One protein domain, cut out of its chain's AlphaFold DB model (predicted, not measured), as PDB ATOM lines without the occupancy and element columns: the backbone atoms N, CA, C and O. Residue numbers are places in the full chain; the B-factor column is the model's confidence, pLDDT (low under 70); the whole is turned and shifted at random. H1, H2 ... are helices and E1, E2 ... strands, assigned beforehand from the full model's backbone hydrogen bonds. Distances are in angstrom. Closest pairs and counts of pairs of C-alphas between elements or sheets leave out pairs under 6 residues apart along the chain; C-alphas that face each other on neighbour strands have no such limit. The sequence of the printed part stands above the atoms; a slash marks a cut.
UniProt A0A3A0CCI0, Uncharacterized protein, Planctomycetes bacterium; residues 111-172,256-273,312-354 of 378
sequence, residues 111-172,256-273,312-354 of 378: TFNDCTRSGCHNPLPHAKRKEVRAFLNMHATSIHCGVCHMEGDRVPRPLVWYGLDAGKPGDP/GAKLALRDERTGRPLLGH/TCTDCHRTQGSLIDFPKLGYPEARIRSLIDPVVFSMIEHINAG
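Overview. This is residues 111 to 172, 256 to 273 and 312 to 354 of the 378 residues of an uncharacterized protein of Planctomycetes bacterium (UniProt A0A3A0CCI0). A ribbon of two antiparallel strands, E1 and E2, with the short helix H3 packed on E2, makes one side of the domain, and H2 and H4 pack on H6 at the other side; H5 is near H4, and H1 near H3. The 123 printed residues hold six named helices and two named strands in the order H1 H2 H3 E1 E2 H4 H5 H6, a mixed class with 52 residues in named elements, under half. The whole is compact, with a radius of gyration of the C-alphas of 14.5 A, and spans 39 by 35 by 27 A.

Arrangement. Look first at E1, residues 159 to 163, and E2, residues 257 to 262, antiparallel at 141 degrees, with N 162 and O 258 within hydrogen-bond range at 2.8 A. Then find H3, residues 145 to 149, which has 6 pairs of C-alphas within 8 A with E2: the closest C-alphas, Val 147 and Leu 261, are 5.7 A apart. H1, residues 114 to 117, is close to H3 but not clearly touching, C-alphas 115 and 145 being 7.2 A apart. H2, residues 130 to 139, touches H6, residues 343 to 352, at a steep tilt of 52 degrees, opposite ways; the closest C-alphas, Val 132 and Ile 348, are 6.5 A apart. H4, residues 313 to 316, touches H6, the closest C-alphas, Cys 313 and Phe 345, being 6.1 A apart. H5, residues 333 to 340, is apart from H6. O i to N i+4 pairs are within range throughout H3 and H6, 4 of 6 in H2 and 3 of 4 in H5; H1 and H4 are too short for one.

Along the chain. Find C-alpha 159 at (-47.390, 9.585, -39.069), where E1 begins its 13.4 A; E2 spans 14.2 A, H2 14.6 A. H6 runs 14.5 A to C-alpha 352 at (-51.559, 30.114, -54.515).

Size, cuts and confidence. The farthest C-alphas, Thr 266 and Gly 354, are 41.6 A apart. Residues 173 to 255 and 274 to 311 are not printed, with gaps of 10.1 A and 20.6 A between the C-alphas across the cuts. The links H1 to H2 and H4 to H5 are long. Residue 341 has pLDDT under 70.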
ATOM      1  N   THR A 111     -30.320  16.239 -40.222       90.50
ATOM      2  CA  THR A 111     -29.272  15.377 -40.770       90.50
ATOM      3  C   THR A 111     -29.790  13.975 -41.077       90.50
ATOM      4  O   THR A 111     -28.992  13.086 -41.362       90.50
ATOM      5  N   PHE A 112     -31.104  13.752 -41.059       94.12
ATOM      6  CA  PHE A 112     -31.723  12.458 -41.334       94.12
ATOM      7  C   PHE A 112     -32.656  12.494 -42.541       94.12
ATOM      8  O   PHE A 112     -32.961  11.446 -43.089       94.12
ATOM      9  N   ASN A 113     -33.051  13.673 -43.016       92.75
ATOM     10  CA  ASN A 113     -33.846  13.816 -44.228       92.75
ATOM     11  C   ASN A 113     -33.021  13.516 -45.497       92.75
ATOM     12  O   ASN A 113     -32.218  14.331 -45.958       92.75
ATOM     13  N   ASP A 114     -33.253  12.355 -46.107       91.25
ATOM     14  CA  ASP A 114     -32.529  11.910 -47.300       91.25
ATOM     15  C   ASP A 114     -32.826  12.770 -48.534       91.25
ATOM     16  O   ASP A 114     -31.956  12.940 -49.395       91.25
ATOM     17  N   CYS A 115     -34.010  13.395 -48.603       88.62
ATOM     18  CA  CYS A 115     -34.354  14.305 -49.696       88.62
ATOM     19  C   CYS A 115     -33.373  15.485 -49.761       88.62
ATOM     20  O   CYS A 115     -32.977  15.893 -50.850       88.62
ATOM     21  N   THR A 116     -32.939  16.004 -48.610       86.06
ATOM     22  CA  THR A 116     -32.000  17.135 -48.526       86.06
ATOM     23  C   THR A 116     -30.547  16.664 -48.491       86.06
ATOM     24  O   THR A 116     -29.663  17.294 -49.077       86.06
ATOM     25  N   ARG A 117     -30.274  15.513 -47.863       84.44
ATOM     26  CA  ARG A 117     -28.924  14.940 -47.787       84.44
ATOM     27  C   ARG A 117     -28.381  14.469 -49.118       84.44
ATOM     28  O   ARG A 117     -27.172  14.596 -49.316       84.44
ATOM     29  N   SER A 118     -29.236  13.980 -50.014       81.62
ATOM     30  CA  SER A 118     -28.846  13.595 -51.376       81.62
ATOM     31  C   SER A 118     -28.106  14.720 -52.112       81.62
ATOM     32  O   SER A 118     -27.284  14.450 -52.978       81.62
ATOM     33  N   GLY A 119     -28.342  15.983 -51.735       79.62
ATOM     34  CA  GLY A 119     -27.827  17.154 -52.441       79.62
ATOM     35  C   GLY A 119     -28.684  17.549 -53.645       79.62
ATOM     36  O   GLY A 119     -28.348  18.517 -54.322       79.62
ATOM     37  N   CYS A 120     -29.792  16.840 -53.898       80.31
ATOM     38  CA  CYS A 120     -30.742  17.172 -54.959       80.31
ATOM     39  C   CYS A 120     -31.700  18.303 -54.554       80.31
ATOM     40  O   CYS A 120     -32.093  19.104 -55.401       80.31
ATOM     41  N   HIS A 121     -32.062  18.401 -53.268       85.81
ATOM     42  CA  HIS A 121     -32.998  19.408 -52.761       85.81
ATOM     43  C   HIS A 121     -32.404  20.271 -51.646       85.81
ATOM     44  O   HIS A 121     -31.592  19.825 -50.837       85.81
ATOM     45  N   ASN A 122     -32.869  21.519 -51.573       81.56
ATOM     46  CA  ASN A 122     -32.636  22.394 -50.429       81.56
ATOM     47  C   ASN A 122     -33.609  22.013 -49.288       81.56
ATOM     48  O   ASN A 122     -34.748  21.649 -49.588       81.56
ATOM     49  N   PRO A 123     -33.220  22.098 -48.001       76.81
ATOM     50  CA  PRO A 123     -34.143  21.861 -46.882       76.81
ATOM     51  C   PRO A 123     -35.313  22.830 -46.798       76.81
ATOM     52  O   PRO A 123     -36.316  22.499 -46.169       76.81
ATOM     53  N   LEU A 124     -35.199  24.015 -47.397       81.69
ATOM     54  CA  LEU A 124     -36.302  24.956 -47.449       81.69
ATOM     55  C   LEU A 124     -37.111  24.760 -48.741       81.69
ATOM     56  O   LEU A 124     -36.532  24.741 -49.834       81.69
ATOM     57  N   PRO A 125     -38.445  24.630 -48.642       76.50
ATOM     58  CA  PRO A 125     -39.318  24.502 -49.793       76.50
ATOM     59  C   PRO A 125     -39.158  25.647 -50.788       76.50
ATOM     60  O   PRO A 125     -38.871  26.796 -50.451       76.50
ATOM     61  N   HIS A 126     -39.409  25.332 -52.052       72.62
ATOM     62  CA  HIS A 126     -39.341  26.275 -53.154       72.62
ATOM     63  C   HIS A 126     -40.721  26.375 -53.809       72.62
ATOM     64  O   HIS A 126     -41.195  25.453 -54.461       72.62
ATOM     65  N   ALA A 127     -41.376  27.522 -53.644       77.75
ATOM     66  CA  ALA A 127     -42.563  27.892 -54.409       77.75
ATOM     67  C   ALA A 127     -42.250  29.114 -55.278       77.75
ATOM     68  O   ALA A 127     -41.452  29.975 -54.883       77.75
ATOM     69  N   LYS A 128     -42.887  29.210 -56.456       81.06
ATOM     70  CA  LYS A 128     -42.736  30.374 -57.351       81.06
ATOM     71  C   LYS A 128     -43.141  31.674 -56.642       81.06
ATOM     72  O   LYS A 128     -42.434  32.669 -56.749       81.06
ATOM     73  N   ARG A 129     -44.236  31.636 -55.874       80.88
ATOM     74  CA  ARG A 129     -44.725  32.758 -55.057       80.88
ATOM     75  C   ARG A 129     -43.974  32.814 -53.726       80.88
ATOM     76  O   ARG A 129     -43.880  31.807 -53.021       80.88
ATOM     77  N   LYS A 130     -43.431  33.984 -53.385       81.62
ATOM     78  CA  LYS A 130     -42.609  34.187 -52.176       81.62
ATOM     79  C   LYS A 130     -43.420  34.021 -50.886       81.62
ATOM     80  O   LYS A 130     -42.894  33.519 -49.901       81.62
ATOM     81  N   GLU A 131     -44.698  34.383 -50.919       81.06
ATOM     82  CA  GLU A 131     -45.636  34.312 -49.798       81.06
ATOM     83  C   GLU A 131     -45.882  32.853 -49.403       81.06
ATOM     84  O   GLU A 131     -45.715  32.472 -48.247       81.06
ATOM     85  N   VAL A 132     -46.172  32.010 -50.401       81.50
ATOM     86  CA  VAL A 132     -46.341  30.561 -50.220       81.50
ATOM     87  C   VAL A 132     -45.035  29.939 -49.728       81.50
ATOM     88  O   VAL A 132     -45.044  29.109 -48.826       81.50
ATOM     89  N   ARG A 133     -43.888  30.382 -50.259       83.19
ATOM     90  CA  ARG A 133     -42.572  29.888 -49.836       83.19
ATOM     91  C   ARG A 133     -42.304  30.139 -48.353       83.19
ATOM     92  O   ARG A 133     -41.877  29.223 -47.664       83.19
ATOM     93  N   ALA A 134     -42.573  31.345 -47.857       79.25
ATOM     94  CA  ALA A 134     -42.378  31.671 -46.445       79.25
ATOM     95  C   ALA A 134     -43.223  30.768 -45.531       79.25
ATOM     96  O   ALA A 134     -42.734  30.286 -44.511       79.25
ATOM     97  N   PHE A 135     -44.461  30.483 -45.935       81.88
ATOM     98  CA  PHE A 135     -45.354  29.595 -45.199       81.88
ATOM     99  C   PHE A 135     -44.896  28.124 -45.237       81.88
ATOM    100  O   PHE A 135     -44.874  27.439 -44.213       81.88
ATOM    101  N   LEU A 136     -44.453  27.638 -46.398       84.56
ATOM    102  CA  LEU A 136     -43.907  26.286 -46.535       84.56
ATOM    103  C   LEU A 136     -42.576  26.117 -45.786       84.56
ATOM    104  O   LEU A 136     -42.325  25.052 -45.229       84.56
ATOM    105  N   ASN A 137     -41.751  27.162 -45.689       81.94
ATOM    106  CA  ASN A 137     -40.521  27.124 -44.895       81.94
ATOM    107  C   ASN A 137     -40.789  26.787 -43.424       81.94
ATOM    108  O   ASN A 137     -39.994  26.069 -42.826       81.94
ATOM    109  N   MET A 138     -41.924  27.223 -42.863       83.44
ATOM    110  CA  MET A 138     -42.344  26.817 -41.517       83.44
ATOM    111  C   MET A 138     -42.696  25.322 -41.443       83.44
ATOM    112  O   MET A 138     -42.470  24.687 -40.422       83.44
ATOM    113  N   HIS A 139     -43.219  24.716 -42.510       89.38
ATOM    114  CA  HIS A 139     -43.543  23.284 -42.497       89.38
ATOM    115  C   HIS A 139     -42.286  22.428 -42.443       89.38
ATOM    116  O   HIS A 139     -42.240  21.449 -41.701       89.38
ATOM    117  N   ALA A 140     -41.244  22.824 -43.172       87.94
ATOM    118  CA  ALA A 140     -39.989  22.085 -43.208       87.94
ATOM    119  C   ALA A 140     -39.283  22.006 -41.847       87.94
ATOM    120  O   ALA A 140     -38.405  21.159 -41.673       87.94
ATOM    121  N   THR A 141     -39.662  22.842 -40.876       89.38
ATOM    122  CA  THR A 141     -39.134  22.768 -39.510       89.38
ATOM    123  C   THR A 141     -39.876  21.764 -38.627       89.38
ATOM    124  O   THR A 141     -39.326  21.346 -37.618       89.38
ATOM    125  N   SER A 142     -41.087  21.342 -39.005       93.19
ATOM    126  CA  SER A 142     -41.958  20.485 -38.178       93.19
ATOM    127  C   SER A 142     -42.361  19.171 -38.861       93.19
ATOM    128  O   SER A 142     -42.844  18.250 -38.207       93.19
ATOM    129  N   ILE A 143     -42.184  19.068 -40.181       95.50
ATOM    130  CA  ILE A 143     -42.647  17.954 -41.011       95.50
ATOM    131  C   ILE A 143     -41.562  17.586 -42.036       95.50
ATOM    132  O   ILE A 143     -40.899  18.451 -42.610       95.50
ATOM    133  N   HIS A 144     -41.383  16.287 -42.274       96.31
ATOM    134  CA  HIS A 144     -40.508  15.732 -43.306       96.31
ATOM    135  C   HIS A 144     -41.114  15.889 -44.709       96.31
ATOM    136  O   HIS A 144     -42.324  15.757 -44.899       96.31
ATOM    137  N   CYS A 145     -40.273  16.123 -45.722       94.19
ATOM    138  CA  CYS A 145     -40.699  16.376 -47.105       94.19
ATOM    139  C   CYS A 145     -41.629  15.283 -47.669       94.19
ATOM    140  O   CYS A 145     -42.563  15.581 -48.416       94.19
ATOM    141  N   GLY A 146     -41.400  14.027 -47.284       95.62
ATOM    142  CA  GLY A 146     -42.169  12.868 -47.722       95.62
ATOM    143  C   GLY A 146     -43.644  12.929 -47.335       95.62
ATOM    144  O   GLY A 146     -44.478  12.437 -48.087       95.62
ATOM    145  N   VAL A 147     -44.003  13.614 -46.244       96.50
ATOM    146  CA  VAL A 147     -45.410  13.756 -45.830       96.50
ATOM    147  C   VAL A 147     -46.249  14.440 -46.913       96.50
ATOM    148  O   VAL A 147     -47.373  14.009 -47.171       96.50
ATOM    149  N   CYS A 148     -45.692  15.453 -47.585       93.88
ATOM    150  CA  CYS A 148     -46.385  16.209 -48.632       93.88
ATOM    151  C   CYS A 148     -46.139  15.668 -50.043       93.88
ATOM    152  O   CYS A 148     -47.003  15.813 -50.908       93.88
ATOM    153  N   HIS A 149     -44.960  15.087 -50.289       94.75
ATOM    154  CA  HIS A 149     -44.513  14.715 -51.634       94.75
ATOM    155  C   HIS A 149     -44.661  13.233 -51.969       94.75
ATOM    156  O   HIS A 149     -44.657  12.900 -53.154       94.75
ATOM    157  N   MET A 150     -44.793  12.350 -50.977       95.81
ATOM    158  CA  MET A 150     -44.972  10.926 -51.239       95.81
ATOM    159  C   MET A 150     -46.454  10.553 -51.328       95.81
ATOM    160  O   MET A 150     -47.335  11.128 -50.668       95.81
ATOM    161  N   GLU A 151     -46.736   9.592 -52.192       94.50
ATOM    162  CA  GLU A 151     -48.046   8.969 -52.318       94.50
ATOM    163  C   GLU A 151     -48.388   8.140 -51.077       94.50
ATOM    164  O   GLU A 151     -47.534   7.795 -50.257       94.50
ATOM    165  N   GLY A 152     -49.681   7.899 -50.884       88.44
ATOM    166  CA  GLY A 152     -50.190   7.099 -49.780       88.44
ATOM    167  C   GLY A 152     -51.695   7.255 -49.662       88.44
ATOM    168  O   GLY A 152     -52.184   8.385 -49.598       88.44
ATOM    169  N   ASP A 153     -52.402   6.134 -49.602       86.25
ATOM    170  CA  ASP A 153     -53.861   6.105 -49.776       86.25
ATOM    171  C   ASP A 153     -54.627   6.186 -48.451       86.25
ATOM    172  O   ASP A 153     -55.849   6.321 -48.425       86.25
ATOM    173  N   ARG A 154     -53.916   6.109 -47.320       92.81
ATOM    174  CA  ARG A 154     -54.531   6.106 -45.991       92.81
ATOM    175  C   ARG A 154     -54.880   7.507 -45.510       92.81
ATOM    176  O   ARG A 154     -54.066   8.432 -45.575       92.81
ATOM    177  N   VAL A 155     -56.084   7.608 -44.953       94.00
ATOM    178  CA  VAL A 155     -56.616   8.794 -44.287       94.00
ATOM    179  C   VAL A 155     -57.195   8.362 -42.932       94.00
ATOM    180  O   VAL A 155     -58.119   7.548 -42.923       94.00
ATOM    181  N   PRO A 156     -56.678   8.865 -41.796       96.44
ATOM    182  CA  PRO A 156     -55.495   9.720 -41.672       96.44
ATOM    183  C   PRO A 156     -54.206   8.985 -42.078       96.44
ATOM    184  O   PRO A 156     -54.135   7.754 -42.076       96.44
ATOM    185  N   ARG A 157     -53.165   9.745 -42.429       96.50
ATOM    186  CA  ARG A 157     -51.857   9.180 -42.775       96.50
ATOM    187  C   ARG A 157     -51.192   8.577 -41.537       96.50
ATOM    188  O   ARG A 157     -51.268   9.166 -40.456       96.50
ATOM    189  N   PRO A 158     -50.485   7.444 -41.677       97.12
ATOM    190  CA  PRO A 158     -49.675   6.912 -40.596       97.12
ATOM    191  C   PRO A 158     -48.455   7.824 -40.424       97.12
ATOM    192  O   PRO A 158     -47.529   7.795 -41.229       97.12
ATOM    193  N   LEU A 159     -48.478   8.668 -39.398       98.06
ATOM    194  CA  LEU A 159     -47.390   9.585 -39.069       98.06
ATOM    195  C   LEU A 159     -46.725   9.188 -37.751       98.06
ATOM    196  O   LEU A 159     -47.348   8.565 -36.889       98.06
ATOM    197  N   VAL A 160     -45.452   9.543 -37.608       98.12
ATOM    198  CA  VAL A 160     -44.670   9.344 -36.385       98.12
ATOM    199  C   VAL A 160     -43.699  10.507 -36.188       98.12
ATOM    200  O   VAL A 160     -43.168  11.043 -37.163       98.12
ATOM    201  N   TRP A 161     -43.469  10.896 -34.935       98.31
ATOM    202  CA  TRP A 161     -42.398  11.825 -34.581       98.31
ATOM    203  C   TRP A 161     -41.046  11.134 -34.703       98.31
ATOM    204  O   TRP A 161     -40.911   9.994 -34.266       98.31
ATOM    205  N   TYR A 162     -40.045  11.816 -35.249       98.19
ATOM    206  CA  TYR A 162     -38.652  11.396 -35.141       98.19
ATOM    207  C   TYR A 162     -37.770  12.534 -34.636       98.19
ATOM    208  O   TYR A 162     -37.932  13.679 -35.059       98.19
ATOM    209  N   GLY A 163     -36.840  12.204 -33.737       97.31
ATOM    210  CA  GLY A 163     -35.868  13.157 -33.199       97.31
ATOM    211  C   GLY A 163     -34.843  13.573 -34.252       97.31
ATOM    212  O   GLY A 163     -34.364  12.735 -35.022       97.31
ATOM    213  N   LEU A 164     -34.502  14.861 -34.294       95.44
ATOM    214  CA  LEU A 164     -33.511  15.413 -35.228       95.44
ATOM    215  C   LEU A 164     -32.063  15.075 -34.853       95.44
ATOM    216  O   LEU A 164     -31.164  15.253 -35.671       95.44
ATOM    217  N   ASP A 165     -31.839  14.578 -33.642       93.94
ATOM    218  CA  ASP A 165     -30.554  14.123 -33.114       93.94
ATOM    219  C   ASP A 165     -30.220  12.681 -33.536       93.94
ATOM    220  O   ASP A 165     -29.068  12.369 -33.841       93.94
ATOM    221  N   ALA A 166     -31.230  11.808 -33.591       95.44
ATOM    222  CA  ALA A 166     -31.048  10.372 -33.791       95.44
ATOM    223  C   ALA A 166     -31.740   9.806 -35.041       95.44
ATOM    224  O   ALA A 166     -31.459   8.664 -35.416       95.44
ATOM    225  N   GLY A 167     -32.680  10.533 -35.653       96.00
ATOM    226  CA  GLY A 167     -33.485  10.034 -36.776       96.00
ATOM    227  C   GLY A 167     -34.425   8.887 -36.392       96.00
ATOM    228  O   GLY A 167     -34.904   8.148 -37.253       96.00
ATOM    229  N   LYS A 168     -34.643   8.672 -35.089       96.94
ATOM    230  CA  LYS A 168     -35.406   7.545 -34.545       96.94
ATOM    231  C   LYS A 168     -36.825   7.971 -34.200       96.94
ATOM    232  O   LYS A 168     -37.002   9.113 -33.778       96.94
ATOM    233  N   PRO A 169     -37.813   7.065 -34.340       97.69
ATOM    234  CA  PRO A 169     -39.160   7.347 -33.882       97.69
ATOM    235  C   PRO A 169     -39.158   7.623 -32.374       97.69
ATOM    236  O   PRO A 169     -38.390   6.995 -31.641       97.69
ATOM    237  N   GLY A 170     -40.014   8.534 -31.925       96.31
ATOM    238  CA  GLY A 170     -40.103   8.929 -30.524       96.31
ATOM    239  C   GLY A 170     -41.492   9.402 -30.118       96.31
ATOM    240  O   GLY A 170     -42.420   9.460 -30.929       96.31
ATOM    241  N   ASP A 171     -41.603   9.724 -28.834       97.44
ATOM    242  CA  ASP A 171     -42.788  10.334 -28.244       97.44
ATOM    243  C   ASP A 171     -42.998  11.770 -28.762       97.44
ATOM    244  O   ASP A 171     -42.098  12.357 -29.376       97.44
ATOM    245  N   PRO A 172     -44.181  12.369 -28.528       98.06
ATOM    246  CA  PRO A 172     -44.403  13.775 -28.831       98.06
ATOM    247  C   PRO A 172     -43.344  14.675 -28.163       98.06
ATOM    248  O   PRO A 172     -43.010  14.443 -26.999       98.06
ATOM    249  N   GLY A 256     -37.269  20.004 -31.698       95.06
ATOM    250  CA  GLY A 256     -36.227  18.968 -31.724       95.06
ATOM    251  C   GLY A 256     -36.595  17.694 -32.482       95.06
ATOM    252  O   GLY A 256     -35.822  16.739 -32.511       95.06
ATOM    253  N   ALA A 257     -37.763  17.671 -33.117       97.19
ATOM    254  CA  ALA A 257     -38.304  16.526 -33.826       97.19
ATOM    255  C   ALA A 257     -39.212  16.983 -34.971       97.19
ATOM    256  O   ALA A 257     -39.690  18.121 -34.999       97.19
ATOM    257  N   LYS A 258     -39.481  16.074 -35.907       97.38
ATOM    258  CA  LYS A 258     -40.421  16.292 -37.013       97.38
ATOM    259  C   LYS A 258     -41.356  15.111 -37.192       97.38
ATOM    260  O   LYS A 258     -41.055  13.995 -36.780       97.38
ATOM    261  N   LEU A 259     -42.476  15.354 -37.859       97.88
ATOM    262  CA  LEU A 259     -43.373  14.302 -38.323       97.88
ATOM    263  C   LEU A 259     -42.879  13.714 -39.646       97.88
ATOM    264  O   LEU A 259     -42.637  14.451 -40.599       97.88
ATOM    265  N   ALA A 260     -42.798  12.391 -39.730       97.94
ATOM    266  CA  ALA A 260     -42.562  11.652 -40.969       97.94
ATOM    267  C   ALA A 260     -43.686  10.643 -41.224       97.94
ATOM    268  O   ALA A 260     -44.401  10.248 -40.301       97.94
ATOM    269  N   LEU A 261     -43.814  10.200 -42.479       97.88
ATOM    270  CA  LEU A 261     -44.600   9.007 -42.793       97.88
ATOM    271  C   LEU A 261     -44.016   7.817 -42.030       97.88
ATOM    272  O   LEU A 261     -42.802   7.649 -41.972       97.88
ATOM    273  N   ARG A 262     -44.874   6.995 -41.442       97.31
ATOM    274  CA  ARG A 262     -44.483   5.768 -40.758       97.31
ATOM    275  C   ARG A 262     -44.582   4.609 -41.743       97.31
ATOM    276  O   ARG A 262     -45.657   4.348 -42.277       97.31
ATOM    277  N   ASP A 263     -43.478   3.904 -41.946       95.44
ATOM    278  CA  ASP A 263     -43.489   2.610 -42.618       95.44
ATOM    279  C   ASP A 263     -44.257   1.619 -41.740       95.44
ATOM    280  O   ASP A 263     -43.896   1.374 -40.591       95.44
ATOM    281  N   GLU A 264     -45.335   1.054 -42.262       91.19
ATOM    282  CA  GLU A 264     -46.204   0.166 -41.495       91.19
ATOM    283  C   GLU A 264     -45.588  -1.205 -41.242       91.19
ATOM    284  O   GLU A 264     -45.921  -1.851 -40.251       91.19
ATOM    285  N   ARG A 265     -44.666  -1.646 -42.107       93.19
ATOM    286  CA  ARG A 265     -43.992  -2.937 -41.946       93.19
ATOM    287  C   ARG A 265     -42.976  -2.887 -40.821       93.19
ATOM    288  O   ARG A 265     -42.841  -3.846 -40.069       93.19
ATOM    289  N   THR A 266     -42.230  -1.790 -40.739       94.81
ATOM    290  CA  THR A 266     -41.105  -1.663 -39.801       94.81
ATOM    291  C   THR A 266     -41.422  -0.776 -38.601       94.81
ATOM    292  O   THR A 266     -40.697  -0.787 -37.609       94.81
ATOM    293  N   GLY A 267     -42.486   0.021 -38.680       94.12
ATOM    294  CA  GLY A 267     -42.838   1.047 -37.707       94.12
ATOM    295  C   GLY A 267     -41.914   2.270 -37.715       94.12
ATOM    296  O   GLY A 267     -42.121   3.159 -36.890       94.12
ATOM    297  N   ARG A 268     -40.910   2.318 -38.601       96.31
ATOM    298  CA  ARG A 268     -39.869   3.356 -38.645       96.31
ATOM    299  C   ARG A 268     -40.328   4.575 -39.457       96.31
ATOM    300  O   ARG A 268     -41.200   4.436 -40.316       96.31
ATOM    301  N   PRO A 269     -39.755   5.767 -39.218       97.69
ATOM    302  CA  PRO A 269     -39.999   6.918 -40.077       97.69
ATOM    303  C   PRO A 269     -39.411   6.681 -41.476       97.69
ATOM    304  O   PRO A 269     -38.272   6.236 -41.618       97.69
ATOM    305  N   LEU A 270     -40.178   7.011 -42.513       97.06
ATOM    306  CA  LEU A 270     -39.711   7.114 -43.891       97.06
ATOM    307  C   LEU A 270     -39.031   8.469 -44.070       97.06
ATOM    308  O   LEU A 270     -39.681   9.499 -44.236       97.06
ATOM    309  N   LEU A 271     -37.702   8.450 -44.017       96.19
ATOM    310  CA  LEU A 271     -36.859   9.642 -44.119       96.19
ATOM    311  C   LEU A 271     -36.386   9.934 -45.554       96.19
ATOM    312  O   LEU A 271     -35.713  10.935 -45.804       96.19
ATOM    313  N   GLY A 272     -36.799   9.094 -46.498       94.81
ATOM    314  CA  GLY A 272     -36.499   9.147 -47.921       94.81
ATOM    315  C   GLY A 272     -37.348   8.124 -48.668       94.81
ATOM    316  O   GLY A 272     -38.129   7.388 -48.060       94.81
ATOM    317  N   HIS A 273     -37.201   8.073 -49.990       94.00
ATOM    318  CA  HIS A 273     -37.781   6.976 -50.755       94.00
ATOM    319  C   HIS A 273     -37.044   5.671 -50.406       94.00
ATOM    320  O   HIS A 273     -35.811   5.656 -50.387       94.00
ATOM    321  N   THR A 312     -51.929  20.217 -50.419       90.12
ATOM    322  CA  THR A 312     -52.331  21.593 -50.100       90.12
ATOM    323  C   THR A 312     -52.476  21.799 -48.590       90.12
ATOM    324  O   THR A 312     -52.340  20.874 -47.789       90.12
ATOM    325  N   CYS A 313     -52.741  23.042 -48.174       89.12
ATOM    326  CA  CYS A 313     -52.939  23.372 -46.764       89.12
ATOM    327  C   CYS A 313     -54.183  22.661 -46.208       89.12
ATOM    328  O   CYS A 313     -54.119  22.028 -45.155       89.12
ATOM    329  N   THR A 314     -55.295  22.725 -46.941       89.38
ATOM    330  CA  THR A 314     -56.584  22.142 -46.546       89.38
ATOM    331  C   THR A 314     -56.595  20.620 -46.514       89.38
ATOM    332  O   THR A 314     -57.414  20.053 -45.798       89.38
ATOM    333  N   ASP A 315     -55.671  19.934 -47.193       92.06
ATOM    334  CA  ASP A 315     -55.552  18.477 -47.079       92.06
ATOM    335  C   ASP A 315     -55.257  18.035 -45.629       92.06
ATOM    336  O   ASP A 315     -55.802  17.040 -45.138       92.06
ATOM    337  N   CYS A 316     -54.423  18.797 -44.917       93.75
ATOM    338  CA  CYS A 316     -53.986  18.498 -43.549       93.75
ATOM    339  C   CYS A 316     -54.696  19.354 -42.489       93.75
ATOM    340  O   CYS A 316     -54.881  18.917 -41.353       93.75
ATOM    341  N   HIS A 317     -55.106  20.567 -42.839       93.06
ATOM    342  CA  HIS A 317     -55.642  21.548 -41.904       93.06
ATOM    343  C   HIS A 317     -57.138  21.782 -42.125       93.06
ATOM    344  O   HIS A 317     -57.557  22.859 -42.539       93.06
ATOM    345  N   ARG A 318     -57.943  20.745 -41.876       90.75
ATOM    346  CA  ARG A 318     -59.412  20.800 -41.944       90.75
ATOM    347  C   ARG A 318     -60.065  19.953 -40.860       90.75
ATOM    348  O   ARG A 318     -59.535  18.908 -40.491       90.75
ATOM    349  N   THR A 319     -61.228  20.375 -40.380       89.81
ATOM    350  CA  THR A 319     -61.944  19.702 -39.282       89.81
ATOM    351  C   THR A 319     -62.373  18.275 -39.630       89.81
ATOM    352  O   THR A 319     -62.363  17.401 -38.770       89.81
ATOM    353  N   GLN A 320     -62.736  18.015 -40.890       91.00
ATOM    354  CA  GLN A 320     -63.194  16.702 -41.353       91.00
ATOM    355  C   GLN A 320     -62.283  16.156 -42.449       91.00
ATOM    356  O   GLN A 320     -61.928  16.872 -43.380       91.00
ATOM    357  N   GLY A 321     -61.919  14.875 -42.355       92.50
ATOM    358  CA  GLY A 321     -61.082  14.212 -43.359       92.50
ATOM    359  C   GLY A 321     -59.636  14.717 -43.406       92.50
ATOM    360  O   GLY A 321     -58.987  14.586 -44.446       92.50
ATOM    361  N   SER A 322     -59.127  15.331 -42.332       95.12
ATOM    362  CA  SER A 322     -57.709  15.701 -42.253       95.12
ATOM    363  C   SER A 322     -56.818  14.484 -42.512       95.12
ATOM    364  O   SER A 322     -57.055  13.389 -41.996       95.12
ATOM    365  N   LEU A 323     -55.761  14.686 -43.299       96.56
ATOM    366  CA  LEU A 323     -54.707  13.691 -43.471       96.56
ATOM    367  C   LEU A 323     -53.851  13.502 -42.209       96.56
ATOM    368  O   LEU A 323     -53.079  12.547 -42.162       96.56
ATOM    369  N   ILE A 324     -53.970  14.373 -41.203       97.00
ATOM    370  CA  ILE A 324     -53.207  14.322 -39.956       97.00
ATOM    371  C   ILE A 324     -54.154  14.073 -38.781       97.00
ATOM    372  O   ILE A 324     -55.010  14.892 -38.454       97.00
ATOM    373  N   ASP A 325     -53.943  12.957 -38.088       97.25
ATOM    374  CA  ASP A 325     -54.583  12.678 -36.802       97.25
ATOM    375  C   ASP A 325     -53.788  13.358 -35.679       97.25
ATOM    376  O   ASP A 325     -52.908  12.764 -35.053       97.25
ATOM    377  N   PHE A 326     -54.041  14.654 -35.478       97.62
ATOM    378  CA  PHE A 326     -53.336  15.441 -34.467       97.62
ATOM    379  C   PHE A 326     -53.478  14.874 -33.037       97.62
ATOM    380  O   PHE A 326     -52.447  14.795 -32.360       97.62
ATOM    381  N   PRO A 327     -54.669  14.436 -32.566       97.81
ATOM    382  CA  PRO A 327     -54.799  13.798 -31.254       97.81
ATOM    383  C   PRO A 327     -53.864  12.600 -31.077       97.81
ATOM    384  O   PRO A 327     -53.137  12.521 -30.087       97.81
ATOM    385  N   LYS A 328     -53.809  11.695 -32.065       97.50
ATOM    386  CA  LYS A 328     -52.942  10.508 -32.016       97.50
ATOM    387  C   LYS A 328     -51.451  10.848 -32.001       97.50
ATOM    388  O   LYS A 328     -50.647  10.070 -31.496       97.50
ATOM    389  N   LEU A 329     -51.082  12.008 -32.537       98.00
ATOM    390  CA  LEU A 329     -49.716  12.532 -32.528       98.00
ATOM    391  C   LEU A 329     -49.369  13.311 -31.248       98.00
ATOM    392  O   LEU A 329     -48.285  13.890 -31.167       98.00
ATOM    393  N   GLY A 330     -50.267  13.333 -30.259       97.69
ATOM    394  CA  GLY A 330     -50.049  13.974 -28.964       97.69
ATOM    395  C   GLY A 330     -50.208  15.492 -28.978       97.69
ATOM    396  O   GLY A 330     -49.743  16.164 -28.057       97.69
ATOM    397  N   TYR A 331     -50.851  16.060 -30.002       98.00
ATOM    398  CA  TYR A 331     -51.194  17.477 -29.980       98.00
ATOM    399  C   TYR A 331     -52.336  17.719 -28.981       98.00
ATOM    400  O   TYR A 331     -53.367  17.055 -29.068       98.00
ATOM    401  N   PRO A 332     -52.211  18.693 -28.064       97.44
ATOM    402  CA  PRO A 332     -53.310  19.041 -27.170       97.44
ATOM    403  C   PRO A 332     -54.413  19.811 -27.903       97.44
ATOM    404  O   PRO A 332     -54.139  20.559 -28.843       97.44
ATOM    405  N   GLU A 333     -55.648  19.705 -27.410       96.88
ATOM    406  CA  GLU A 333     -56.860  20.330 -27.968       96.88
ATOM    407  C   GLU A 333     -56.671  21.821 -28.309       96.88
ATOM    408  O   GLU A 333     -57.048  22.295 -29.381       96.88
ATOM    409  N   ALA A 334     -56.030  22.585 -27.418       95.75
ATOM    410  CA  ALA A 334     -55.741  24.001 -27.649       95.75
ATOM    411  C   ALA A 334     -54.850  24.229 -28.882       95.75
ATOM    412  O   ALA A 334     -55.089  25.157 -29.658       95.75
ATOM    413  N   ARG A 335     -53.861  23.354 -29.109       95.56
ATOM    414  CA  ARG A 335     -52.987  23.426 -30.283       95.56
ATOM    415  C   ARG A 335     -53.715  22.956 -31.531       95.56
ATOM    416  O   ARG A 335     -53.600  23.617 -32.561       95.56
ATOM    417  N   ILE A 336     -54.476  21.871 -31.427       96.06
ATOM    418  CA  ILE A 336     -55.308  21.343 -32.508       96.06
ATOM    419  C   ILE A 336     -56.200  22.455 -33.063       96.06
ATOM    420  O   ILE A 336     -56.095  22.767 -34.242       96.06
ATOM    421  N   ARG A 337     -56.958  23.165 -32.218       93.31
ATOM    422  CA  ARG A 337     -57.814  24.287 -32.654       93.31
ATOM    423  C   ARG A 337     -57.061  25.355 -33.454       93.31
ATOM    424  O   ARG A 337     -57.572  25.837 -34.457       93.31
ATOM    425  N   SER A 338     -55.825  25.681 -33.067       91.12
ATOM    426  CA  SER A 338     -54.989  26.639 -33.815       91.12
ATOM    427  C   SER A 338     -54.483  26.114 -35.168       91.12
ATOM    428  O   SER A 338     -54.016  26.897 -35.993       91.12
ATOM    429  N   LEU A 339     -54.535  24.796 -35.376       92.62
ATOM    430  CA  LEU A 339     -54.054  24.105 -36.565       92.62
ATOM    431  C   LEU A 339     -55.168  23.679 -37.520       92.62
ATOM    432  O   LEU A 339     -54.818  23.340 -38.639       92.62
ATOM    433  N   ILE A 340     -56.451  23.638 -37.149       90.12
ATOM    434  CA  ILE A 340     -57.484  23.106 -38.064       90.12
ATOM    435  C   ILE A 340     -58.345  24.150 -38.772       90.12
ATOM    436  O   ILE A 340     -59.003  23.789 -39.742       90.12
ATOM    437  N   ASP A 341     -58.338  25.411 -38.335       69.75
ATOM    438  CA  ASP A 341     -59.140  26.454 -38.994       69.75
ATOM    439  C   ASP A 341     -58.637  27.904 -38.794       69.75
ATOM    440  O   ASP A 341     -59.371  28.791 -38.353       69.75
ATOM    441  N   PRO A 342     -57.359  28.221 -39.056       72.81
ATOM    442  CA  PRO A 342     -56.961  29.603 -39.211       72.81
ATOM    443  C   PRO A 342     -57.321  30.079 -40.621       72.81
ATOM    444  O   PRO A 342     -56.839  29.555 -41.625       72.81
ATOM    445  N   VAL A 343     -58.061  31.187 -40.670       79.12
ATOM    446  CA  VAL A 343     -58.337  32.018 -41.862       79.12
ATOM    447  C   VAL A 343     -57.100  32.188 -42.764       79.12
ATOM    448  O   VAL A 343     -57.208  32.252 -43.988       79.12
ATOM    449  N   VAL A 344     -55.904  32.186 -42.165       80.50
ATOM    450  CA  VAL A 344     -54.604  32.213 -42.844       80.50
ATOM    451  C   VAL A 344     -54.457  31.124 -43.914       80.50
ATOM    452  O   VAL A 344     -53.905  31.411 -44.971       80.50
ATOM    453  N   PHE A 345     -54.939  29.897 -43.706       82.00
ATOM    454  CA  PHE A 345     -54.759  28.817 -44.687       82.00
ATOM    455  C   PHE A 345     -55.577  29.063 -45.947       82.00
ATOM    456  O   PHE A 345     -55.024  29.029 -47.046       82.00
ATOM    457  N   SER A 346     -56.846  29.444 -45.786       78.19
ATOM    458  CA  SER A 346     -57.691  29.876 -46.899       78.19
ATOM    459  C   SER A 346     -57.059  31.056 -47.641       78.19
ATOM    460  O   SER A 346     -57.050  31.076 -48.871       78.19
ATOM    461  N   MET A 347     -56.457  32.014 -46.924       81.69
ATOM    462  CA  MET A 347     -55.742  33.143 -47.538       81.69
ATOM    463  C   MET A 347     -54.538  32.680 -48.373       81.69
ATOM    464  O   MET A 347     -54.357  33.144 -49.500       81.69
ATOM    465  N   ILE A 348     -53.722  31.755 -47.858       83.19
ATOM    466  CA  ILE A 348     -52.565  31.208 -48.582       83.19
ATOM    467  C   ILE A 348     -53.008  30.430 -49.824       83.19
ATOM    468  O   ILE A 348     -52.387  30.569 -50.880       83.19
ATOM    469  N   GLU A 349     -54.096  29.667 -49.747       84.06
ATOM    470  CA  GLU A 349     -54.633  28.948 -50.904       84.06
ATOM    471  C   GLU A 349     -55.158  29.894 -51.986       84.06
ATOM    472  O   GLU A 349     -54.867  29.687 -53.165       84.06
ATOM    473  N   HIS A 350     -55.828  30.987 -51.609       83.81
ATOM    474  CA  HIS A 350     -56.225  32.038 -52.551       83.81
ATOM    475  C   HIS A 350     -55.014  32.654 -53.259       83.81
ATOM    476  O   HIS A 350     -55.015  32.786 -54.486       83.81
ATOM    477  N   ILE A 351     -53.954  32.971 -52.505       84.69
ATOM    478  CA  ILE A 351     -52.698  33.485 -53.067       84.69
ATOM    479  C   ILE A 351     -52.089  32.464 -54.030       84.69
ATOM    480  O   ILE A 351     -51.626  32.841 -55.111       84.69
ATOM    481  N   ASN A 352     -52.088  31.179 -53.671       84.12
ATOM    482  CA  ASN A 352     -51.559  30.114 -54.515       84.12
ATOM    483  C   ASN A 352     -52.364  29.961 -55.818       84.12
ATOM    484  O   ASN A 352     -51.773  29.835 -56.891       84.12
ATOM    485  N   ALA A 353     -53.692  30.080 -55.738       85.38
ATOM    486  CA  ALA A 353     -54.613  30.088 -56.876       85.38
ATOM    487  C   ALA A 353     -54.538  31.375 -57.724       85.38
ATOM    488  O   ALA A 353     -55.215  31.487 -58.742       85.38
ATOM    489  N   GLY A 354     -53.720  32.355 -57.330       85.19
ATOM    490  CA  GLY A 354     -53.563  33.614 -58.054       85.19
ATOM    491  C   GLY A 354     -54.692  34.613 -57.864       85.19
ATOM    492  O   GLY A 354     -54.736  35.604 -58.589       85.19
TER     493      GLY A 354